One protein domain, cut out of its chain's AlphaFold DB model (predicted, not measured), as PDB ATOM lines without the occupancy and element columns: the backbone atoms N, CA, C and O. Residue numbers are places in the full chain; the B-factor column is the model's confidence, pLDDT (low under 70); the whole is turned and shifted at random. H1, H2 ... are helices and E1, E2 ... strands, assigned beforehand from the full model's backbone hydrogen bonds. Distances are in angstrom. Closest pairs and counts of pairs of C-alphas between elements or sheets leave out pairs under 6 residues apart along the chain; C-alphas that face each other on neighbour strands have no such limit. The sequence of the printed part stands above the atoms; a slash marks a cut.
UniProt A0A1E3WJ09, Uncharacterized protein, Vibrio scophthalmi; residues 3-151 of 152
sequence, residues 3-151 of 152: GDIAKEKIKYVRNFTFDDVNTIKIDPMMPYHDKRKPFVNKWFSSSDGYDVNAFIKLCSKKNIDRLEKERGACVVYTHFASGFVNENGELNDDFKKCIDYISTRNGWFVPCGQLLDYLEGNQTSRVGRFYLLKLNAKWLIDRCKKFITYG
ATOM      1  N   GLY A   3      45.506  65.071  89.583       77.06
ATOM      2  CA  GLY A   3      46.849  65.625  89.369       77.06
ATOM      3  C   GLY A   3      47.374  66.492  90.521       77.06
ATOM      4  O   GLY A   3      48.572  66.475  90.790       77.06
ATOM      5  N   ASP A   4      46.497  67.194  91.242       83.88
ATOM      6  CA  ASP A   4      46.887  68.019  92.396       83.88
ATOM      7  C   ASP A   4      47.264  67.140  93.593       83.88
ATOM      8  O   ASP A   4      48.285  67.365  94.236       83.88
ATOM      9  N   ILE A   5      46.486  66.077  93.828       86.94
ATOM     10  CA  ILE A   5      46.752  65.091  94.888       86.94
ATOM     11  C   ILE A   5      48.066  64.354  94.606       86.94
ATOM     12  O   ILE A   5      48.892  64.191  95.502       86.94
ATOM     13  N   ALA A   6      48.297  63.942  93.355       84.81
ATOM     14  CA  ALA A   6      49.557  63.318  92.961       84.81
ATOM     15  C   ALA A   6      50.749  64.257  93.200       84.81
ATOM     16  O   ALA A   6      51.768  63.825  93.731       84.81
ATOM     17  N   LYS A   7      50.606  65.548  92.880       87.75
ATOM     18  CA  LYS A   7      51.634  66.556  93.153       87.75
ATOM     19  C   LYS A   7      51.888  66.747  94.651       87.75
ATOM     20  O   LYS A   7      53.024  66.982  95.042       87.75
ATOM     21  N   GLU A   8      50.872  66.641  95.498       90.69
ATOM     22  CA  GLU A   8      51.049  66.747  96.950       90.69
ATOM     23  C   GLU A   8      51.753  65.515  97.541       90.69
ATOM     24  O   GLU A   8      52.607  65.645  98.416       90.69
ATOM     25  N   LYS A   9      51.406  64.310  97.070       92.38
ATOM     26  CA  LYS A   9      51.843  63.049  97.693       92.38
ATOM     27  C   LYS A   9      53.079  62.414  97.056       92.38
ATOM     28  O   LYS A   9      53.757  61.631  97.715       92.38
ATOM     29  N   ILE A  10      53.378  62.706  95.789       93.19
ATOM     30  CA  ILE A  10      54.431  62.024  95.025       93.19
ATOM     31  C   ILE A  10      55.555  63.003  94.697       93.19
ATOM     32  O   ILE A  10      55.424  63.893  93.854       93.19
ATOM     33  N   LYS A  11      56.710  62.809  95.338       94.12
ATOM     34  CA  LYS A  11      57.905  63.628  95.094       94.12
ATOM     35  C   LYS A  11      58.601  63.268  93.776       94.12
ATOM     36  O   LYS A  11      58.979  64.161  93.018       94.12
ATOM     37  N   TYR A  12      58.728  61.974  93.486       95.62
ATOM     38  CA  TYR A  12      59.474  61.457  92.341       95.62
ATOM     39  C   TYR A  12      58.593  60.609  91.430       95.62
ATOM     40  O   TYR A  12      57.883  59.719  91.890       95.62
ATOM     41  N   VAL A  13      58.679  60.857  90.126       95.31
ATOM     42  CA  VAL A  13      57.957  60.114  89.092       95.31
ATOM     43  C   VAL A  13      58.952  59.599  88.061       95.31
ATOM     44  O   VAL A  13      59.809  60.338  87.575       95.31
ATOM     45  N   ARG A  14      58.847  58.318  87.710       94.56
ATOM     46  CA  ARG A  14      59.709  57.718  86.691       94.56
ATOM     47  C   ARG A  14      59.301  58.186  85.294       94.56
ATOM     48  O   ARG A  14      58.112  58.243  84.992       94.56
ATOM     49  N   ASN A  15      60.284  58.462  84.443       91.44
ATOM     50  CA  ASN A  15      60.088  58.812  83.039       91.44
ATOM     51  C   ASN A  15      60.661  57.736  82.103       91.44
ATOM     52  O   ASN A  15      59.921  56.897  81.596       91.44
ATOM     53  N   PHE A  16      61.981  57.737  81.901       94.00
ATOM     54  CA  PHE A  16      62.641  56.853  80.945       94.00
ATOM     55  C   PHE A  16      63.149  55.572  81.601       94.00
ATOM     56  O   PHE A  16      63.545  55.564  82.766       94.00
ATOM     57  N   THR A  17      63.169  54.503  80.810       93.38
ATOM     58  CA  THR A  17      63.793  53.218  81.140       93.38
ATOM     59  C   THR A  17      64.880  52.928  80.109       93.38
ATOM     60  O   THR A  17      64.567  52.928  78.917       93.38
ATOM     61  N   PHE A  18      66.119  52.693  80.533       94.88
ATOM     62  CA  PHE A  18      67.256  52.459  79.636       94.88
ATOM     63  C   PHE A  18      67.859  51.064  79.814       94.88
ATOM     64  O   PHE A  18      67.858  50.521  80.914       94.88
ATOM     65  N   ASP A  19      68.483  50.539  78.762       92.44
ATOM     66  CA  ASP A  19      69.118  49.209  78.773       92.44
ATOM     67  C   ASP A  19      70.574  49.234  79.300       92.44
ATOM     68  O   ASP A  19      71.372  48.340  79.016       92.44
ATOM     69  N   ASP A  20      70.962  50.278  80.042       95.19
ATOM     70  CA  ASP A  20      72.277  50.385  80.690       95.19
ATOM     71  C   ASP A  20      72.119  50.388  82.213       95.19
ATOM     72  O   ASP A  20      71.173  50.961  82.752       95.19
ATOM     73  N   VAL A  21      73.074  49.777  82.908       96.94
ATOM     74  CA  VAL A  21      73.129  49.695  84.370       96.94
ATOM     75  C   VAL A  21      73.471  51.041  85.016       96.94
ATOM     76  O   VAL A  21      73.042  51.311  86.128       96.94
ATOM     77  N   ASN A  22      74.233  51.917  84.353       97.62
ATOM     78  CA  ASN A  22      74.614  53.199  84.948       97.62
ATOM     79  C   ASN A  22      73.591  54.288  84.603       97.62
ATOM     80  O   ASN A  22      73.762  55.054  83.649       97.62
ATOM     81  N   THR A  23      72.516  54.354  85.387       95.69
ATOM     82  CA  THR A  23      71.397  55.268  85.141       95.69
ATOM     83  C   THR A  23      71.826  56.739  85.224       95.69
ATOM     84  O   THR A  23      71.441  57.536  84.366       95.69
ATOM     85  N   ILE A  24      72.678  57.106  86.193       94.44
ATOM     86  CA  ILE A  24      73.129  58.503  86.370       94.44
ATOM     87  C   ILE A  24      74.077  58.972  85.263       94.44
ATOM     88  O   ILE A  24      74.169  60.164  84.990       94.44
ATOM     89  N   LYS A  25      74.770  58.055  84.582       95.12
ATOM     90  CA  LYS A  25      75.600  58.409  83.424       95.12
ATOM     91  C   LYS A  25      74.749  58.813  82.221       95.12
ATOM     92  O   LYS A  25      75.167  59.660  81.432       95.12
ATOM     93  N   ILE A  26      73.572  58.203  82.067       94.38
ATOM     94  CA  ILE A  26      72.644  58.516  80.973       94.38
ATOM     95  C   ILE A  26      71.843  59.777  81.285       94.38
ATOM     96  O   ILE A  26      71.753  60.662  80.432       94.38
ATOM     97  N   ASP A  27      71.282  59.857  82.490       94.31
ATOM     98  CA  ASP A  27      70.449  60.969  82.945       94.31
ATOM     99  C   ASP A  27      71.093  61.683  84.149       94.31
ATOM    100  O   ASP A  27      70.592  61.586  85.266       94.31
ATOM    101  N   PRO A  28      72.217  62.401  83.958       92.44
ATOM    102  CA  PRO A  28      72.959  63.023  85.059       92.44
ATOM    103  C   PRO A  28      72.186  64.128  85.780       92.44
ATOM    104  O   PRO A  28      72.506  64.449  86.921       92.44
ATOM    105  N   MET A  29      71.169  64.703  85.132       92.06
ATOM    106  CA  MET A  29      70.342  65.767  85.707       92.06
ATOM    107  C   MET A  29      69.212  65.234  86.596       92.06
ATOM    108  O   MET A  29      68.455  66.035  87.149       92.06
ATOM    109  N   MET A  30      69.026  63.913  86.697       92.06
ATOM    110  CA  MET A  30      67.976  63.364  87.549       92.06
ATOM    111  C   MET A  30      68.333  63.490  89.040       92.06
ATOM    112  O   MET A  30      69.484  63.263  89.413       92.06
ATOM    113  N   PRO A  31      67.355  63.784  89.912       94.56
ATOM    114  CA  PRO A  31      65.961  64.090  89.594       94.56
ATOM    115  C   PRO A  31      65.748  65.543  89.108       94.56
ATOM    116  O   PRO A  31      66.281  66.484  89.696       94.56
ATOM    117  N   TYR A  32      64.908  65.762  88.083       93.12
ATOM    118  CA  TYR A  32      64.678  67.094  87.482       93.12
ATOM    119  C   TYR A  32      63.215  67.526  87.377       93.12
ATOM    120  O   TYR A  32      62.310  66.709  87.268       93.12
ATOM    121  N   HIS A  33      62.969  68.836  87.330       91.31
ATOM    122  CA  HIS A  33      61.651  69.400  87.034       91.31
ATOM    123  C   HIS A  33      61.544  69.842  85.565       91.31
ATOM    124  O   HIS A  33      62.420  70.544  85.047       91.31
ATOM    125  N   ASP A  34      60.441  69.478  84.904       90.94
ATOM    126  CA  ASP A  34      60.081  69.962  83.567       90.94
ATOM    127  C   ASP A  34      58.909  70.943  83.668       90.94
ATOM    128  O   ASP A  34      57.784  70.548  83.971       90.94
ATOM    129  N   LYS A  35      59.153  72.217  83.340       89.25
ATOM    130  CA  LYS A  35      58.143  73.287  83.416       89.25
ATOM    131  C   LYS A  35      56.901  73.022  82.558       89.25
ATOM    132  O   LYS A  35      55.844  73.571  82.841       89.25
ATOM    133  N   ARG A  36      57.017  72.197  81.511       90.06
ATOM    134  CA  ARG A  36      55.884  71.815  80.647       90.06
ATOM    135  C   ARG A  36      54.951  70.799  81.309       90.06
ATOM    136  O   ARG A  36      53.843  70.601  80.825       90.06
ATOM    137  N   LYS A  37      55.390  70.149  82.391       90.25
ATOM    138  CA  LYS A  37      54.625  69.161  83.160       90.25
ATOM    139  C   LYS A  37      54.482  69.635  84.617       90.25
ATOM    140  O   LYS A  37      55.060  69.025  85.515       90.25
ATOM    141  N   PRO A  38      53.711  70.709  84.874       88.69
ATOM    142  CA  PRO A  38      53.688  71.407  86.166       88.69
ATOM    143  C   PRO A  38      53.125  70.581  87.335       88.69
ATOM    144  O   PRO A  38      53.318  70.958  88.495       88.69
ATOM    145  N   PHE A  39      52.433  69.474  87.049       89.69
ATOM    146  CA  PHE A  39      51.880  68.557  88.051       89.69
ATOM    147  C   PHE A  39      52.866  67.487  88.527       89.69
ATOM    148  O   PHE A  39      52.561  66.760  89.463       89.69
ATOM    149  N   VAL A  40      54.050  67.393  87.916       91.00
ATOM    150  CA  VAL A  40      55.088  66.463  88.360       91.00
ATOM    151  C   VAL A  40      56.208  67.232  89.031       91.00
ATOM    152  O   VAL A  40      56.835  68.103  88.428       91.00
ATOM    153  N   ASN A  41      56.460  66.894  90.293       92.31
ATOM    154  CA  ASN A  41      57.494  67.537  91.090       92.31
ATOM    155  C   ASN A  41      58.867  67.280  90.483       92.31
ATOM    156  O   ASN A  41      59.522  68.224  90.029       92.31
ATOM    157  N   LYS A  42      59.272  66.008  90.413       94.19
ATOM    158  CA  LYS A  42      60.564  65.609  89.870       94.19
ATOM    159  C   LYS A  42      60.488  64.311  89.071       94.19
ATOM    160  O   LYS A  42      59.903  63.328  89.512       94.19
ATOM    161  N   TRP A  43      61.124  64.317  87.909       95.06
ATOM    162  CA  TRP A  43      61.311  63.173  87.033       95.06
ATOM    163  C   TRP A  43      62.644  62.493  87.306       95.06
ATOM    164  O   TRP A  43      63.646  63.172  87.531       95.06
ATOM    165  N   PHE A  44      62.662  61.169  87.214       95.94
ATOM    166  CA  PHE A  44      63.889  60.380  87.206       95.94
ATOM    167  C   PHE A  44      63.821  59.269  86.162       95.94
ATOM    168  O   PHE A  44      62.738  58.878  85.719       95.94
ATOM    169  N   SER A  45      64.983  58.764  85.769       96.44
ATOM    170  CA  SER A  45      65.102  57.623  84.867       96.44
ATOM    171  C   SER A  45      65.477  56.362  85.638       96.44
ATOM    172  O   SER A  45      65.998  56.433  86.748       96.44
ATOM    173  N   SER A  46      65.207  55.198  85.058       96.94
ATOM    174  CA  SER A  46      65.601  53.901  85.608       96.94
ATOM    175  C   SER A  46      66.237  53.028  84.531       96.94
ATOM    176  O   SER A  46      66.177  53.329  83.338       96.94
ATOM    177  N   SER A  47      66.827  51.924  84.951       96.62
ATOM    178  CA  SER A  47      67.299  50.850  84.091       96.62
ATOM    179  C   SER A  47      66.205  49.787  83.914       96.62
ATOM    180  O   SER A  47      65.413  49.553  84.835       96.62
ATOM    181  N   ASP A  48      66.114  49.193  82.722       93.81
ATOM    182  CA  ASP A  48      65.082  48.218  82.348       93.81
ATOM    183  C   ASP A  48      65.501  46.784  82.717       93.81
ATOM    184  O   ASP A  48      66.326  46.166  82.049       93.81
ATOM    185  N   GLY A  49      64.924  46.259  83.797       92.19
ATOM    186  CA  GLY A  49      65.015  44.855  84.198       92.19
ATOM    187  C   GLY A  49      63.634  44.203  84.232       92.19
ATOM    188  O   GLY A  49      63.324  43.532  85.215       92.19
ATOM    189  N   TYR A  50      62.778  44.479  83.233       92.12
ATOM    190  CA  TYR A  50      61.355  44.112  83.257       92.12
ATOM    191  C   TYR A  50      61.081  42.641  83.602       92.12
ATOM    192  O   TYR A  50      60.145  42.392  84.353       92.12
ATOM    193  N   ASP A  51      61.892  41.700  83.116       93.94
ATOM    194  CA  ASP A  51      61.820  40.275  83.439       93.94
ATOM    195  C   ASP A  51      63.147  39.746  84.005       93.94
ATOM    196  O   ASP A  51      64.155  40.459  84.080       93.94
ATOM    197  N   VAL A  52      63.145  38.474  84.409       95.62
ATOM    198  CA  VAL A  52      64.321  37.810  84.983       95.62
ATOM    199  C   VAL A  52      65.536  37.845  84.046       95.62
ATOM    200  O   VAL A  52      66.656  38.093  84.494       95.62
ATOM    201  N   ASN A  53      65.334  37.679  82.736       94.38
ATOM    202  CA  ASN A  53      66.416  37.620  81.751       94.38
ATOM    203  C   ASN A  53      67.044  38.999  81.532       94.38
ATOM    204  O   ASN A  53      68.272  39.142  81.527       94.38
ATOM    205  N   ALA A  54      66.210  40.027  81.386       94.19
ATOM    206  CA  ALA A  54      66.625  41.416  81.305       94.19
ATOM    207  C   ALA A  54      67.357  41.830  82.580       94.19
ATOM    208  O   ALA A  54      68.426  42.434  82.492       94.19
ATOM    209  N   PHE A  55      66.851  41.438  83.753       96.50
ATOM    210  CA  PHE A  55      67.503  41.707  85.030       96.50
ATOM    211  C   PHE A  55      68.897  41.074  85.105       96.50
ATOM    212  O   PHE A  55      69.865  41.777  85.391       96.50
ATOM    213  N   ILE A  56      69.028  39.774  84.820       96.81
ATOM    214  CA  ILE A  56      70.317  39.059  84.867       96.81
ATOM    215  C   ILE A  56      71.313  39.669  83.875       96.81
ATOM    216  O   ILE A  56      72.482  39.873  84.203       96.81
ATOM    217  N   LYS A  57      70.859  40.015  82.665       95.88
ATOM    218  CA  LYS A  57      71.694  40.671  81.651       95.88
ATOM    219  C   LYS A  57      72.153  42.056  82.115       95.88
ATOM    220  O   LYS A  57      73.347  42.367  82.041       95.88
ATOM    221  N   LEU A  58      71.222  42.875  82.605       96.62
ATOM    222  CA  LEU A  58      71.474  44.227  83.100       96.62
ATOM    223  C   LEU A  58      72.462  44.206  84.269       96.62
ATOM    224  O   LEU A  58      73.459  44.925  84.244       96.62
ATOM    225  N   CYS A  59      72.224  43.327  85.236       96.69
ATOM    226  CA  CYS A  59      72.988  43.190  86.470       96.69
ATOM    227  C   CYS A  59      74.110  42.144  86.383       96.69
ATOM    228  O   CYS A  59      74.621  41.684  87.402       96.69
ATOM    229  N   SER A  60      74.524  41.768  85.171       97.00
ATOM    230  CA  SER A  60      75.616  40.816  84.977       97.00
ATOM    231  C   SER A  60      76.895  41.271  85.685       97.00
ATOM    232  O   SER A  60      77.162  42.468  85.806       97.00
ATOM    233  N   LYS A  61      77.738  40.310  86.078       97.50
ATOM    234  CA  LYS A  61      79.031  40.550  86.740       97.50
ATOM    235  C   LYS A  61      79.811  41.718  86.118       97.50
ATOM    236  O   LYS A  61      80.165  42.680  86.788       97.50
ATOM    237  N   LYS A  62      79.976  41.664  84.792       97.94
ATOM    238  CA  LYS A  62      80.659  42.682  83.982       97.94
ATOM    239  C   LYS A  62      80.039  44.076  84.129       97.94
ATOM    240  O   LYS A  62      80.762  45.068  84.148       97.94
ATOM    241  N   ASN A  63      78.713  44.162  84.174       97.88
ATOM    242  CA  ASN A  63      78.005  45.429  84.300       97.88
ATOM    243  C   ASN A  63      78.118  46.006  85.711       97.88
ATOM    244  O   ASN A  63      78.343  47.205  85.836       97.88
ATOM    245  N   ILE A  64      78.037  45.172  86.748       98.06
ATOM    246  CA  ILE A  64      78.226  45.604  88.138       98.06
ATOM    247  C   ILE A  64      79.666  46.081  88.369       98.06
ATOM    248  O   ILE A  64      79.861  47.173  88.896       98.06
ATOM    249  N   ASP A  65      80.664  45.353  87.865       98.06
ATOM    250  CA  ASP A  65      82.075  45.762  87.949       98.06
ATOM    251  C   ASP A  65      82.321  47.093  87.226       98.06
ATOM    252  O   ASP A  65      83.062  47.961  87.696       98.06
ATOM    253  N   ARG A  66      81.666  47.285  86.072       98.00
ATOM    254  CA  ARG A  66      81.698  48.557  85.344       98.00
ATOM    255  C   ARG A  66      81.041  49.674  86.151       98.00
ATOM    256  O   ARG A  66      81.610  50.760  86.206       98.00
ATOM    257  N   LEU A  67      79.882  49.428  86.762       97.94
ATOM    258  CA  LEU A  67      79.172  50.417  87.574       97.94
ATOM    259  C   LEU A  67      80.036  50.886  88.751       97.94
ATOM    260  O   LEU A  67      80.153  52.089  88.981       97.94
ATOM    261  N   GLU A  68      80.682  49.944  89.439       97.25
ATOM    262  CA  GLU A  68      81.601  50.213  90.547       97.25
ATOM    263  C   GLU A  68      82.800  51.055  90.083       97.25
ATOM    264  O   GLU A  68      83.079  52.112  90.651       97.25
ATOM    265  N   LYS A  69      83.454  50.657  88.982       97.38
ATOM    266  CA  LYS A  69      84.580  51.404  88.394       97.38
ATOM    267  C   LYS A  69      84.192  52.821  87.967       97.38
ATOM    268  O   LYS A  69      84.987  53.749  88.104       97.38
ATOM    269  N   GLU A  70      82.990  52.990  87.428       97.38
ATOM    270  CA  GLU A  70      82.457  54.289  87.010       97.38
ATOM    271  C   GLU A  70      81.967  55.142  88.190       97.38
ATOM    272  O   GLU A  70      81.610  56.299  87.974       97.38
ATOM    273  N   ARG A  71      81.952  54.598  89.419       95.50
ATOM    274  CA  ARG A  71      81.353  55.226  90.611       95.50
ATOM    275  C   ARG A  71      79.908  55.666  90.338       95.50
ATOM    276  O   ARG A  71      79.486  56.755  90.719       95.50
ATOM    277  N   GLY A  72      79.191  54.826  89.591       95.94
ATOM    278  CA  GLY A  72      77.840  55.084  89.117       95.94
ATOM    279  C   GLY A  72      76.760  54.739  90.139       95.94
ATOM    280  O   GLY A  72      77.031  54.210  91.214       95.94
ATOM    281  N   ALA A  73      75.510  54.982  89.754       96.44
ATOM    282  CA  ALA A  73      74.334  54.523  90.479       96.44
ATOM    283  C   ALA A  73      73.304  53.949  89.500       96.44
ATOM    284  O   ALA A  73      73.173  54.419  88.364       96.44
ATOM    285  N   CYS A  74      72.584  52.932  89.966       96.62
ATOM    286  CA  CYS A  74      71.590  52.197  89.199       96.62
ATOM    287  C   CYS A  74      70.254  52.204  89.939       96.62
ATOM    288  O   CYS A  74      70.199  51.869  91.121       96.62
ATOM    289  N   VAL A  75      69.176  52.544  89.234       97.12
ATOM    290  CA  VAL A  75      67.806  52.312  89.706       97.12
ATOM    291  C   VAL A  75      67.199  51.258  88.801       97.12
ATOM    292  O   VAL A  75      66.840  51.567  87.671       97.12
ATOM    293  N   VAL A  76      67.076  50.019  89.269       96.12
ATOM    294  CA  VAL A  76      66.486  48.943  88.461       96.12
ATOM    295  C   VAL A  76      64.980  48.910  88.662       96.12
ATOM    296  O   VAL A  76      64.491  48.891  89.790       96.12
ATOM    297  N   TYR A  77      64.236  48.870  87.562       93.81
ATOM    298  CA  TYR A  77      62.830  48.499  87.586       93.81
ATOM    299  C   TYR A  77      62.660  47.046  87.170       93.81
ATOM    300  O   TYR A  77      63.213  46.642  86.152       93.81
ATOM    301  N   THR A  78      61.857  46.291  87.920       94.06
ATOM    302  CA  THR A  78      61.573  44.894  87.605       94.06
ATOM    303  C   THR A  78      60.140  44.499  87.948       94.06
ATOM    304  O   THR A  78      59.547  45.049  88.880       94.06
ATOM    305  N   HIS A  79      59.593  43.543  87.196       92.62
ATOM    306  CA  HIS A  79      58.341  42.871  87.515       92.62
ATOM    307  C   HIS A  79      58.643  41.477  88.061       92.62
ATOM    308  O   HIS A  79      58.872  40.540  87.302       92.62
ATOM    309  N   PHE A  80      58.582  41.302  89.382       90.50
ATOM    310  CA  PHE A  80      58.891  40.008  90.004       90.50
ATOM    311  C   PHE A  80      57.972  38.854  89.567       90.50
ATOM    312  O   PHE A  80      58.355  37.695  89.681       90.50
ATOM    313  N   ALA A  81      56.794  39.148  89.009       89.62
ATOM    314  CA  ALA A  81      55.911  38.139  88.419       89.62
ATOM    315  C   ALA A  81      56.433  37.556  87.084       89.62
ATOM    316  O   ALA A  81      55.859  36.601  86.570       89.62
ATOM    317  N   SER A  82      57.506  38.106  86.507       92.19
ATOM    318  CA  SER A  82      57.995  37.765  85.164       92.19
ATOM    319  C   SER A  82      59.229  36.856  85.208       92.19
ATOM    320  O   SER A  82      60.357  37.294  84.977       92.19
ATOM    321  N   GLY A  83      59.008  35.571  85.505       91.88
ATOM    322  CA  GLY A  83      60.014  34.505  85.357       91.88
ATOM    323  C   GLY A  83      61.009  34.349  86.513       91.88
ATOM    324  O   GLY A  83      61.930  33.540  86.422       91.88
ATOM    325  N   PHE A  84      60.843  35.092  87.609       95.06
ATOM    326  CA  PHE A  84      61.732  34.984  88.772       95.06
ATOM    327  C   PHE A  84      61.507  33.703  89.573       95.06
ATOM    328  O   PHE A  84      62.449  33.213  90.185       95.06
ATOM    329  N   VAL A  85      60.289  33.163  89.561       96.06
ATOM    330  CA  VAL A  85      59.897  31.949  90.282       96.06
ATOM    331  C   VAL A  85      59.282  30.972  89.283       96.06
ATOM    332  O   VAL A  85      58.483  31.389  88.443       96.06
ATOM    333  N   ASN A  86      59.683  29.701  89.333       92.81
ATOM    334  CA  ASN A  86      59.117  28.652  88.483       92.81
ATOM    335  C   ASN A  86      57.777  28.124  89.040       92.81
ATOM    336  O   ASN A  86      57.324  28.525  90.112       92.81
ATOM    337  N   GLU A  87      57.144  27.196  88.323       93.00
ATOM    338  CA  GLU A  87      55.855  26.601  88.714       93.00
ATOM    339  C   GLU A  87      55.907  25.848  90.057       93.00
ATOM    340  O   GLU A  87      54.893  25.743  90.743       93.00
ATOM    341  N   ASN A  88      57.093  25.391  90.471       95.00
ATOM    342  CA  ASN A  88      57.318  24.715  91.749       95.00
ATOM    343  C   ASN A  88      57.540  25.694  92.918       95.00
ATOM    344  O   ASN A  88      57.768  25.261  94.047       95.00
ATOM    345  N   GLY A  89      57.496  27.010  92.677       94.06
ATOM    346  CA  GLY A  89      57.772  28.021  93.700       94.06
ATOM    347  C   GLY A  89      59.263  28.275  93.940       94.06
ATOM    348  O   GLY A  89      59.627  28.940  94.910       94.06
ATOM    349  N   GLU A  90      60.143  27.782  93.067       95.94
ATOM    350  CA  GLU A  90      61.591  27.918  93.214       95.94
ATOM    351  C   GLU A  90      62.100  29.160  92.478       95.94
ATOM    352  O   GLU A  90      61.787  29.403  91.310       95.94
ATOM    353  N   LEU A  91      62.920  29.952  93.168       96.50
ATOM    354  CA  LEU A  91      63.542  31.148  92.606       96.50
ATOM    355  C   LEU A  91      64.617  30.774  91.569       96.50
ATOM    356  O   LEU A  91      65.413  29.864  91.808       96.50
ATOM    357  N   ASN A  92      64.682  31.518  90.465       97.00
ATOM    358  CA  ASN A  92      65.645  31.334  89.382       97.00
ATOM    359  C   ASN A  92      67.103  31.380  89.892       97.00
ATOM    360  O   ASN A  92      67.513  32.328  90.566       97.00
ATOM    361  N   ASP A  93      67.902  30.366  89.553       97.19
ATOM    362  CA  ASP A  93      69.260  30.221  90.091       97.19
ATOM    363  C   ASP A  93      70.246  31.265  89.567       97.19
ATOM    364  O   ASP A  93      71.160  31.668  90.286       97.19
ATOM    365  N   ASP A  94      70.073  31.746  88.340       96.81
ATOM    366  CA  ASP A  94      70.934  32.795  87.796       96.81
ATOM    367  C   ASP A  94      70.601  34.159  88.405       96.81
ATOM    368  O   ASP A  94      71.504  34.959  88.661       96.81
ATOM    369  N   PHE A  95      69.329  34.395  88.740       96.88
ATOM    370  CA  PHE A  95      68.937  35.530  89.565       96.88
ATOM    371  C   PHE A  95      69.572  35.453  90.962       96.88
ATOM    372  O   PHE A  95      70.154  36.446  91.396       96.88
ATOM    373  N   LYS A  96      69.550  34.287  91.632       97.25
ATOM    374  CA  LYS A  96      70.240  34.095  92.926       97.25
ATOM    375  C   LYS A  96      71.721  34.437  92.822       97.25
ATOM    376  O   LYS A  96      72.182  35.322  93.531       97.25
ATOM    377  N   LYS A  97      72.441  33.837  91.866       97.50
ATOM    378  CA  LYS A  97      73.873  34.112  91.637       97.50
ATOM    379  C   LYS A  97      74.145  35.597  91.388       97.50
ATOM    380  O   LYS A  97      75.162  36.124  91.833       97.50
ATOM    381  N   CYS A  98      73.255  36.268  90.657       97.00
ATOM    382  CA  CYS A  98      73.345  37.699  90.384       97.00
ATOM    383  C   CYS A  98      73.212  38.529  91.671       97.00
ATOM    384  O   CYS A  98      74.062  39.377  91.947       97.00
ATOM    385  N   ILE A  99      72.192  38.255  92.490       96.69
ATOM    386  CA  ILE A  99      71.977  38.935  93.774       96.69
ATOM    387  C   ILE A  99      73.099  38.628  94.767       96.69
ATOM    388  O   ILE A  99      73.624  39.558  95.379       96.69
ATOM    389  N   ASP A 100      73.528  37.370  94.871       97.88
ATOM    390  CA  ASP A 100      74.655  36.962  95.711       97.88
ATOM    391  C   ASP A 100      75.905  37.750  95.321       97.88
ATOM    392  O   ASP A 100      76.545  38.366  96.172       97.88
ATOM    393  N   TYR A 101      76.204  37.845  94.022       97.94
ATOM    394  CA  TYR A 101      77.327  38.639  93.536       97.94
ATOM    395  C   TYR A 101      77.233  40.113  93.931       97.94
ATOM    396  O   TYR A 101      78.217  40.676  94.414       97.94
ATOM    397  N   ILE A 102      76.067  40.736  93.736       97.00
ATOM    398  CA  ILE A 102      75.826  42.134  94.104       97.00
ATOM    399  C   ILE A 102      76.004  42.329  95.611       97.00
ATOM    400  O   ILE A 102      76.645  43.294  96.017       97.00
ATOM    401  N   SER A 103      75.512  41.400  96.433       97.00
ATOM    402  CA  SER A 103      75.580  41.492  97.897       97.00
ATOM    403  C   SER A 103      77.014  41.502  98.443       97.00
ATOM    404  O   SER A 103      77.267  42.087  99.491       97.00
ATOM    405  N   THR A 104      77.972  40.919  97.710       97.06
ATOM    406  CA  THR A 104      79.403  40.954  98.073       97.06
ATOM    407  C   THR A 104      80.088  42.290  97.778       97.06
ATOM    408  O   THR A 104      81.238  42.493  98.170       97.06
ATOM    409  N   ARG A 105      79.427  43.196  97.049       96.62
ATOM    410  CA  ARG A 105      80.001  44.483  96.640       96.62
ATOM    411  C   ARG A 105      79.885  45.489  97.776       96.62
ATOM    412  O   ARG A 105      78.872  45.544  98.468       96.62
ATOM    413  N   ASN A 106      80.869  46.378  97.889       95.50
ATOM    414  CA  ASN A 106      80.800  47.526  98.798       95.50
ATOM    415  C   ASN A 106      79.957  48.667  98.190       95.50
ATOM    416  O   ASN A 106      80.451  49.765  97.931       95.50
ATOM    417  N   GLY A 107      78.699  48.361  97.866       94.69
ATOM    418  CA  GLY A 107      77.748  49.284  97.258       94.69
ATOM    419  C   GLY A 107      76.865  49.988  98.286       94.69
ATOM    420  O   GLY A 107      76.605  49.479  99.374       94.69
ATOM    421  N   TRP A 108      76.348  51.161  97.917       96.94
ATOM    422  CA  TRP A 108      75.315  51.840  98.695       96.94
ATOM    423  C   TRP A 108      73.927  51.353  98.259       96.94
ATOM    424  O   TRP A 108      73.355  51.845  97.286       96.94
ATOM    425  N   PHE A 109      73.402  50.348  98.962       96.75
ATOM    426  CA  PHE A 109      72.097  49.746  98.675       96.75
ATOM    427  C   PHE A 109      70.994  50.445  99.470       96.75
ATOM    428  O   PHE A 109      70.825  50.201 100.662       96.75
ATOM    429  N   VAL A 110      70.245  51.327  98.809       96.75
ATOM    430  CA  VAL A 110      69.183  52.124  99.440       96.75
ATOM    431  C   VAL A 110      67.902  52.138  98.615       96.75
ATOM    432  O   VAL A 110      67.944  51.922  97.400       96.75
ATOM    433  N   PRO A 111      66.749  52.436  99.242       96.75
ATOM    434  CA  PRO A 111      65.527  52.715  98.506       96.75
ATOM    435  C   PRO A 111      65.733  53.823  97.468       96.75
ATOM    436  O   PRO A 111      66.439  54.802  97.711       96.75
ATOM    437  N   CYS A 112      65.038  53.708  96.333       95.56
ATOM    438  CA  CYS A 112      65.126  54.671  95.231       95.56
ATOM    439  C   CYS A 112      64.919  56.124  95.700       95.56
ATOM    440  O   CYS A 112      65.688  57.003  95.324       95.56
ATOM    441  N   GLY A 113      63.944  56.370  96.584       95.69
ATOM    442  CA  GLY A 113      63.693  57.707  97.135       95.69
ATOM    443  C   GLY A 113      64.914  58.311  97.832       95.69
ATOM    444  O   GLY A 113      65.253  59.455  97.556       95.69
ATOM    445  N   GLN A 114      65.634  57.522  98.633       96.69
ATOM    446  CA  GLN A 114      66.819  57.983  99.362       96.69
ATOM    447  C   GLN A 114      67.989  58.307  98.422       96.69
ATOM    448  O   GLN A 114      68.691  59.297  98.630       96.69
ATOM    449  N   LEU A 115      68.183  57.515  97.361       96.06
ATOM    450  CA  LEU A 115      69.152  57.846  96.313       96.06
ATOM    451  C   LEU A 115      68.774  59.160  95.612       96.06
ATOM    452  O   LEU A 115      69.631  60.013  95.393       96.06
ATOM    453  N   LEU A 116      67.497  59.340  95.265       95.62
ATOM    454  CA  LEU A 116      67.022  60.545  94.582       95.62
ATOM    455  C   LEU A 116      67.109  61.794  95.469       95.62
ATOM    456  O   LEU A 116      67.488  62.847  94.963       95.62
ATOM    457  N   ASP A 117      66.842  61.675  96.771       94.94
ATOM    458  CA  ASP A 117      67.041  62.756  97.745       94.94
ATOM    459  C   ASP A 117      68.519  63.183  97.797       94.94
ATOM    460  O   ASP A 117      68.830  64.376  97.754       94.94
ATOM    461  N   TYR A 118      69.445  62.215  97.808       93.88
ATOM    462  CA  TYR A 118      70.887  62.477  97.769       93.88
ATOM    463  C   TYR A 118      71.332  63.162  96.466       93.88
ATOM    464  O   TYR A 118      72.150  64.082  96.489       93.88
ATOM    465  N   LEU A 119      70.786  62.751  95.319       92.25
ATOM    466  CA  LEU A 119      71.092  63.378  94.028       92.25
ATOM    467  C   LEU A 119      70.496  64.790  93.911       92.25
ATOM    468  O   LEU A 119      71.132  65.678  93.342       92.25
ATOM    469  N   GLU A 120      69.303  65.018  94.467       89.06
ATOM    470  CA  GLU A 120      68.631  66.320  94.456       89.06
ATOM    471  C   GLU A 120      69.400  67.381  95.246       89.06
ATOM    472  O   GLU A 120      69.552  68.502  94.759       89.06
ATOM    473  N   GLY A 121      69.920  67.031  96.428       74.25
ATOM    474  CA  GLY A 121      70.687  67.951  97.276       74.25
ATOM    475  C   GLY A 121      71.932  68.537  96.597       74.25
ATOM    476  O   GLY A 121      72.464  69.544  97.054       74.25
ATOM    477  N   ASN A 122      72.356  67.946  95.478       62.91
ATOM    478  CA  ASN A 122      73.554  68.316  94.740       62.91
ATOM    479  C   ASN A 122      73.279  69.124  93.451       62.91
ATOM    480  O   ASN A 122      74.242  69.486  92.775       62.91
ATOM    481  N   GLN A 123      72.018  69.405  93.063       66.00
ATOM    482  CA  GLN A 123      71.713  70.006  91.746       66.00
ATOM    483  C   GLN A 123      70.472  70.928  91.695       66.00
ATOM    484  O   GLN A 123      69.398  70.619  92.209       66.00
ATOM    485  N   THR A 124      70.558  72.044  90.952       61.94
ATOM    486  CA  THR A 124      69.395  72.877  90.575       61.94
ATOM    487  C   THR A 124      68.776  72.384  89.263       61.94
ATOM    488  O   THR A 124      69.037  72.907  88.178       61.94
ATOM    489  N   SER A 125      67.952  71.344  89.334       67.31
ATOM    490  CA  SER A 125      67.596  70.541  88.157       67.31
ATOM    491  C   SER A 125      66.378  71.065  87.381       67.31
ATOM    492  O   SER A 125      65.275  70.520  87.470       67.31
ATOM    493  N   ARG A 126      66.560  72.129  86.589       77.25
ATOM    494  CA  ARG A 126      65.641  72.494  85.491       77.25
ATOM    495  C   ARG A 126      66.256  72.054  84.169       77.25
ATOM    496  O   ARG A 126      67.357  72.479  83.837       77.25
ATOM    497  N   VAL A 127      65.536  71.244  83.399       86.19
ATOM    498  CA  VAL A 127      66.040  70.722  82.119       86.19
ATOM    499  C   VAL A 127      65.464  71.471  80.922       86.19
ATOM    500  O   VAL A 127      64.283  71.821  80.881       86.19
ATOM    501  N   GLY A 128      66.315  71.713  79.925       88.31
ATOM    502  CA  GLY A 128      65.925  72.306  78.649       88.31
ATOM    503  C   GLY A 128      65.370  71.282  77.654       88.31
ATOM    504  O   GLY A 128      65.485  70.067  77.828       88.31
ATOM    505  N   ARG A 129      64.806  71.777  76.547       88.62
ATOM    506  CA  ARG A 129      64.237  70.934  75.482       88.62
ATOM    507  C   ARG A 129      65.285  70.024  74.834       88.62
ATOM    508  O   ARG A 129      64.992  68.855  74.618       88.62
ATOM    509  N   PHE A 130      66.491  70.530  74.579       90.69
ATOM    510  CA  PHE A 130      67.575  69.755  73.960       90.69
ATOM    511  C   PHE A 130      68.033  68.573  74.819       90.69
ATOM    512  O   PHE A 130      68.257  67.488  74.290       90.69
ATOM    513  N   TYR A 131      68.098  68.755  76.141       92.12
ATOM    514  CA  TYR A 131      68.424  67.670  77.063       92.12
ATOM    515  C   TYR A 131      67.395  66.539  76.974       92.12
ATOM    516  O   TYR A 131      67.753  65.382  76.764       92.12
ATOM    517  N   LEU A 132      66.103  66.882  77.028       92.75
ATOM    518  CA  LEU A 132      65.055  65.876  76.868       92.75
ATOM    519  C   LEU A 132      65.053  65.247  75.476       92.75
ATOM    520  O   LEU A 132      64.782  64.060  75.372       92.75
ATOM    521  N   LEU A 133      65.344  65.995  74.409       93.50
ATOM    522  CA  LEU A 133      65.445  65.420  73.063       93.50
ATOM    523  C   LEU A 133      66.565  64.376  72.986       93.50
ATOM    524  O   LEU A 133      66.350  63.311  72.415       93.50
ATOM    525  N   LYS A 134      67.712  64.628  73.628       94.62
ATOM    526  CA  LYS A 134      68.799  63.646  73.745       94.62
ATOM    527  C   LYS A 134      68.347  62.384  74.486       94.62
ATOM    528  O   LYS A 134      68.606  61.283  74.006       94.62
ATOM    529  N   LEU A 135      67.656  62.532  75.622       93.88
ATOM    530  CA  LEU A 135      67.132  61.386  76.378       93.88
ATOM    531  C   LEU A 135      66.094  60.596  75.573       93.88
ATOM    532  O   LEU A 135      66.183  59.374  75.510       93.88
ATOM    533  N   ASN A 136      65.165  61.282  74.900       94.38
ATOM    534  CA  ASN A 136      64.174  60.648  74.028       94.38
ATOM    535  C   ASN A 136      64.838  59.879  72.881       94.38
ATOM    536  O   ASN A 136      64.454  58.747  72.612       94.38
ATOM    537  N   ALA A 137      65.851  60.459  72.230       94.50
ATOM    538  CA  ALA A 137      66.578  59.787  71.158       94.50
ATOM    539  C   ALA A 137      67.296  58.528  71.667       94.50
ATOM    540  O   ALA A 137      67.194  57.472  71.047       94.50
ATOM    541  N   LYS A 138      67.972  58.606  72.824       93.81
ATOM    542  CA  LYS A 138      68.611  57.434  73.444       93.81
ATOM    543  C   LYS A 138      67.589  56.352  73.788       93.81
ATOM    544  O   LYS A 138      67.821  55.190  73.478       93.81
ATOM    545  N   TRP A 139      66.472  56.742  74.395       94.19
ATOM    546  CA  TRP A 139      65.391  55.831  74.758       94.19
ATOM    547  C   TRP A 139      64.785  55.148  73.527       94.19
ATOM    548  O   TRP A 139      64.585  53.937  73.533       94.19
ATOM    549  N   LEU A 140      64.563  55.898  72.443       93.50
ATOM    550  CA  LEU A 140      64.048  55.356  71.186       93.50
ATOM    551  C   LEU A 140      65.014  54.336  70.575       93.50
ATOM    552  O   LEU A 140      64.585  53.269  70.153       93.50
ATOM    553  N   ILE A 141      66.318  54.632  70.573       92.06
ATOM    554  CA  ILE A 141      67.345  53.694  70.096       92.06
ATOM    555  C   ILE A 141      67.316  52.396  70.906       92.06
ATOM    556  O   ILE A 141      67.396  51.318  70.318       92.06
ATOM    557  N   ASP A 142      67.203  52.483  72.232       88.75
ATOM    558  CA  ASP A 142      67.137  51.298  73.094       88.75
ATOM    559  C   ASP A 142      65.874  50.476  72.792       88.75
ATOM    560  O   ASP A 142      65.959  49.266  72.596       88.75
ATOM    561  N   ARG A 143      64.725  51.134  72.597       88.00
ATOM    562  CA  ARG A 143      63.479  50.462  72.199       88.00
ATOM    563  C   ARG A 143      63.578  49.775  70.840       88.00
ATOM    564  O   ARG A 143      63.187  48.618  70.732       88.00
ATOM    565  N   CYS A 144      64.160  50.424  69.833       90.12
ATOM    566  CA  CYS A 144      64.382  49.798  68.529       90.12
ATOM    567  C   CYS A 144      65.320  48.585  68.624       90.12
ATOM    568  O   CYS A 144      65.071  47.564  67.991       90.12
ATOM    569  N   LYS A 145      66.388  48.664  69.427       87.25
ATOM    570  CA  LYS A 145      67.291  47.522  69.648       87.25
ATOM    571  C   LYS A 145      66.580  46.362  70.329       87.25
ATOM    572  O   LYS A 145      66.798  45.216  69.940       87.25
ATOM    573  N   LYS A 146      65.740  46.656  71.322       82.56
ATOM    574  CA  LYS A 146      64.947  45.649  72.027       82.56
ATOM    575  C   LYS A 146      63.978  44.952  71.071       82.56
ATOM    576  O   LYS A 146      64.012  43.729  71.006       82.56
ATOM    577  N   PHE A 147      63.265  45.720  70.247       83.31
ATOM    578  CA  PHE A 147      62.371  45.199  69.208       83.31
ATOM    579  C   PHE A 147      63.093  44.254  68.241       83.31
ATOM    580  O   PHE A 147      62.651  43.137  68.001       83.31
ATOM    581  N   ILE A 148      64.265  44.653  67.736       84.31
ATOM    582  CA  ILE A 148      65.063  43.812  66.825       84.31
ATOM    583  C   ILE A 148      65.572  42.539  67.518       84.31
ATOM    584  O   ILE A 148      65.664  41.491  66.886       84.31
ATOM    585  N   THR A 149      65.937  42.624  68.799       77.56
ATOM    586  CA  THR A 149      66.555  41.503  69.527       77.56
ATOM    587  C   THR A 149      65.527  40.480  70.012       77.56
ATOM    588  O   THR A 149      65.830  39.290  70.036       77.56
ATOM    589  N   TYR A 150      64.342  40.934  70.425       72.88
ATOM    590  CA  TYR A 150      63.357  40.109  71.130       72.88
ATOM    591  C   TYR A 150      62.013  39.977  70.398       72.88
ATOM    592  O   TYR A 150      61.205  39.148  70.799       72.88
ATOM    593  N   GLY A 151      61.782  40.718  69.308       60.69
ATOM    594  CA  GLY A 151      60.565  40.602  68.496       60.69
ATOM    595  C   GLY A 151      59.298  41.204  69.115       60.69
ATOM    596  O   GLY A 151      58.213  40.934  68.605       60.69
TER     597      GLY A 151
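AT A GLANCE: This is residues 3 to 151 of the 152 residues of an uncharacterized protein of Vibrio scophthalmi (UniProt A0A1E3WJ09). What is the main picture? A ribbon of two parallel strands, E1 and E2, lies in the middle, between the long helix H7, which runs past E1, and the shorter H6; H3, H4 and H5 gather at one end, H1 at the other. How large is it? The printed part has 149 residues, with seven named helices and two strands in the order H1 E1 H2 E2 H3 H4 H5 H6 H7, mostly helix. It is compact, with a radius of gyration of the C-alphas of 16.5 A, and spans 48 by 37 by 33 A.

HOW THE PARTS SIT: How do the strands pair? H1, residues 3 to 9, touches no helix; E1, residues 12 to 18, and E2, residues 42 to 48, are parallel, with N 13 and O 42 within hydrogen-bond range at 2.8 A. With H2, residues 23 to 26, between them they form a strand-helix-strand unit, its crossover right-handed. How do later helices stand? H5, residues 93 to 103, touches H3, residues 52 to 58, at Phe 95 and Ile 56, their closest C-alphas, 6.0 A apart, and only just touches H4, residues 61 to 69, with 3 pairs of C-alphas within 8 A. H6, residues 112 to 120, is near E2, with 6 pairs of C-alphas within 10 A; H7, residues 129 to 150, has Trp 139 closest to E1, its C-alpha 6.2 A from that of Phe 18. Are the helix backbones complete? Every O i to N i+4 pair is within hydrogen-bond range in H1, H3, H4, H5, H6 and H7; H2 is too short for such a pair.

IN THESE COORDINATES: Where does H1 begin? Its C-alpha 3 is at (46.849, 65.625, 89.369). Which elements are longest? H7 measures 31.1 A from first to last C-alpha, ending at C-alpha 150, (63.357, 40.109, 71.130); E2 measures 19.5 A and E1 17.4 A.

THE WHOLE: Which links are long? Those from H2 to E2 and H4 to H5 are; the printed part has no cut. Where is confidence low? Residues 122 to 125 and 151 have pLDDT under 70.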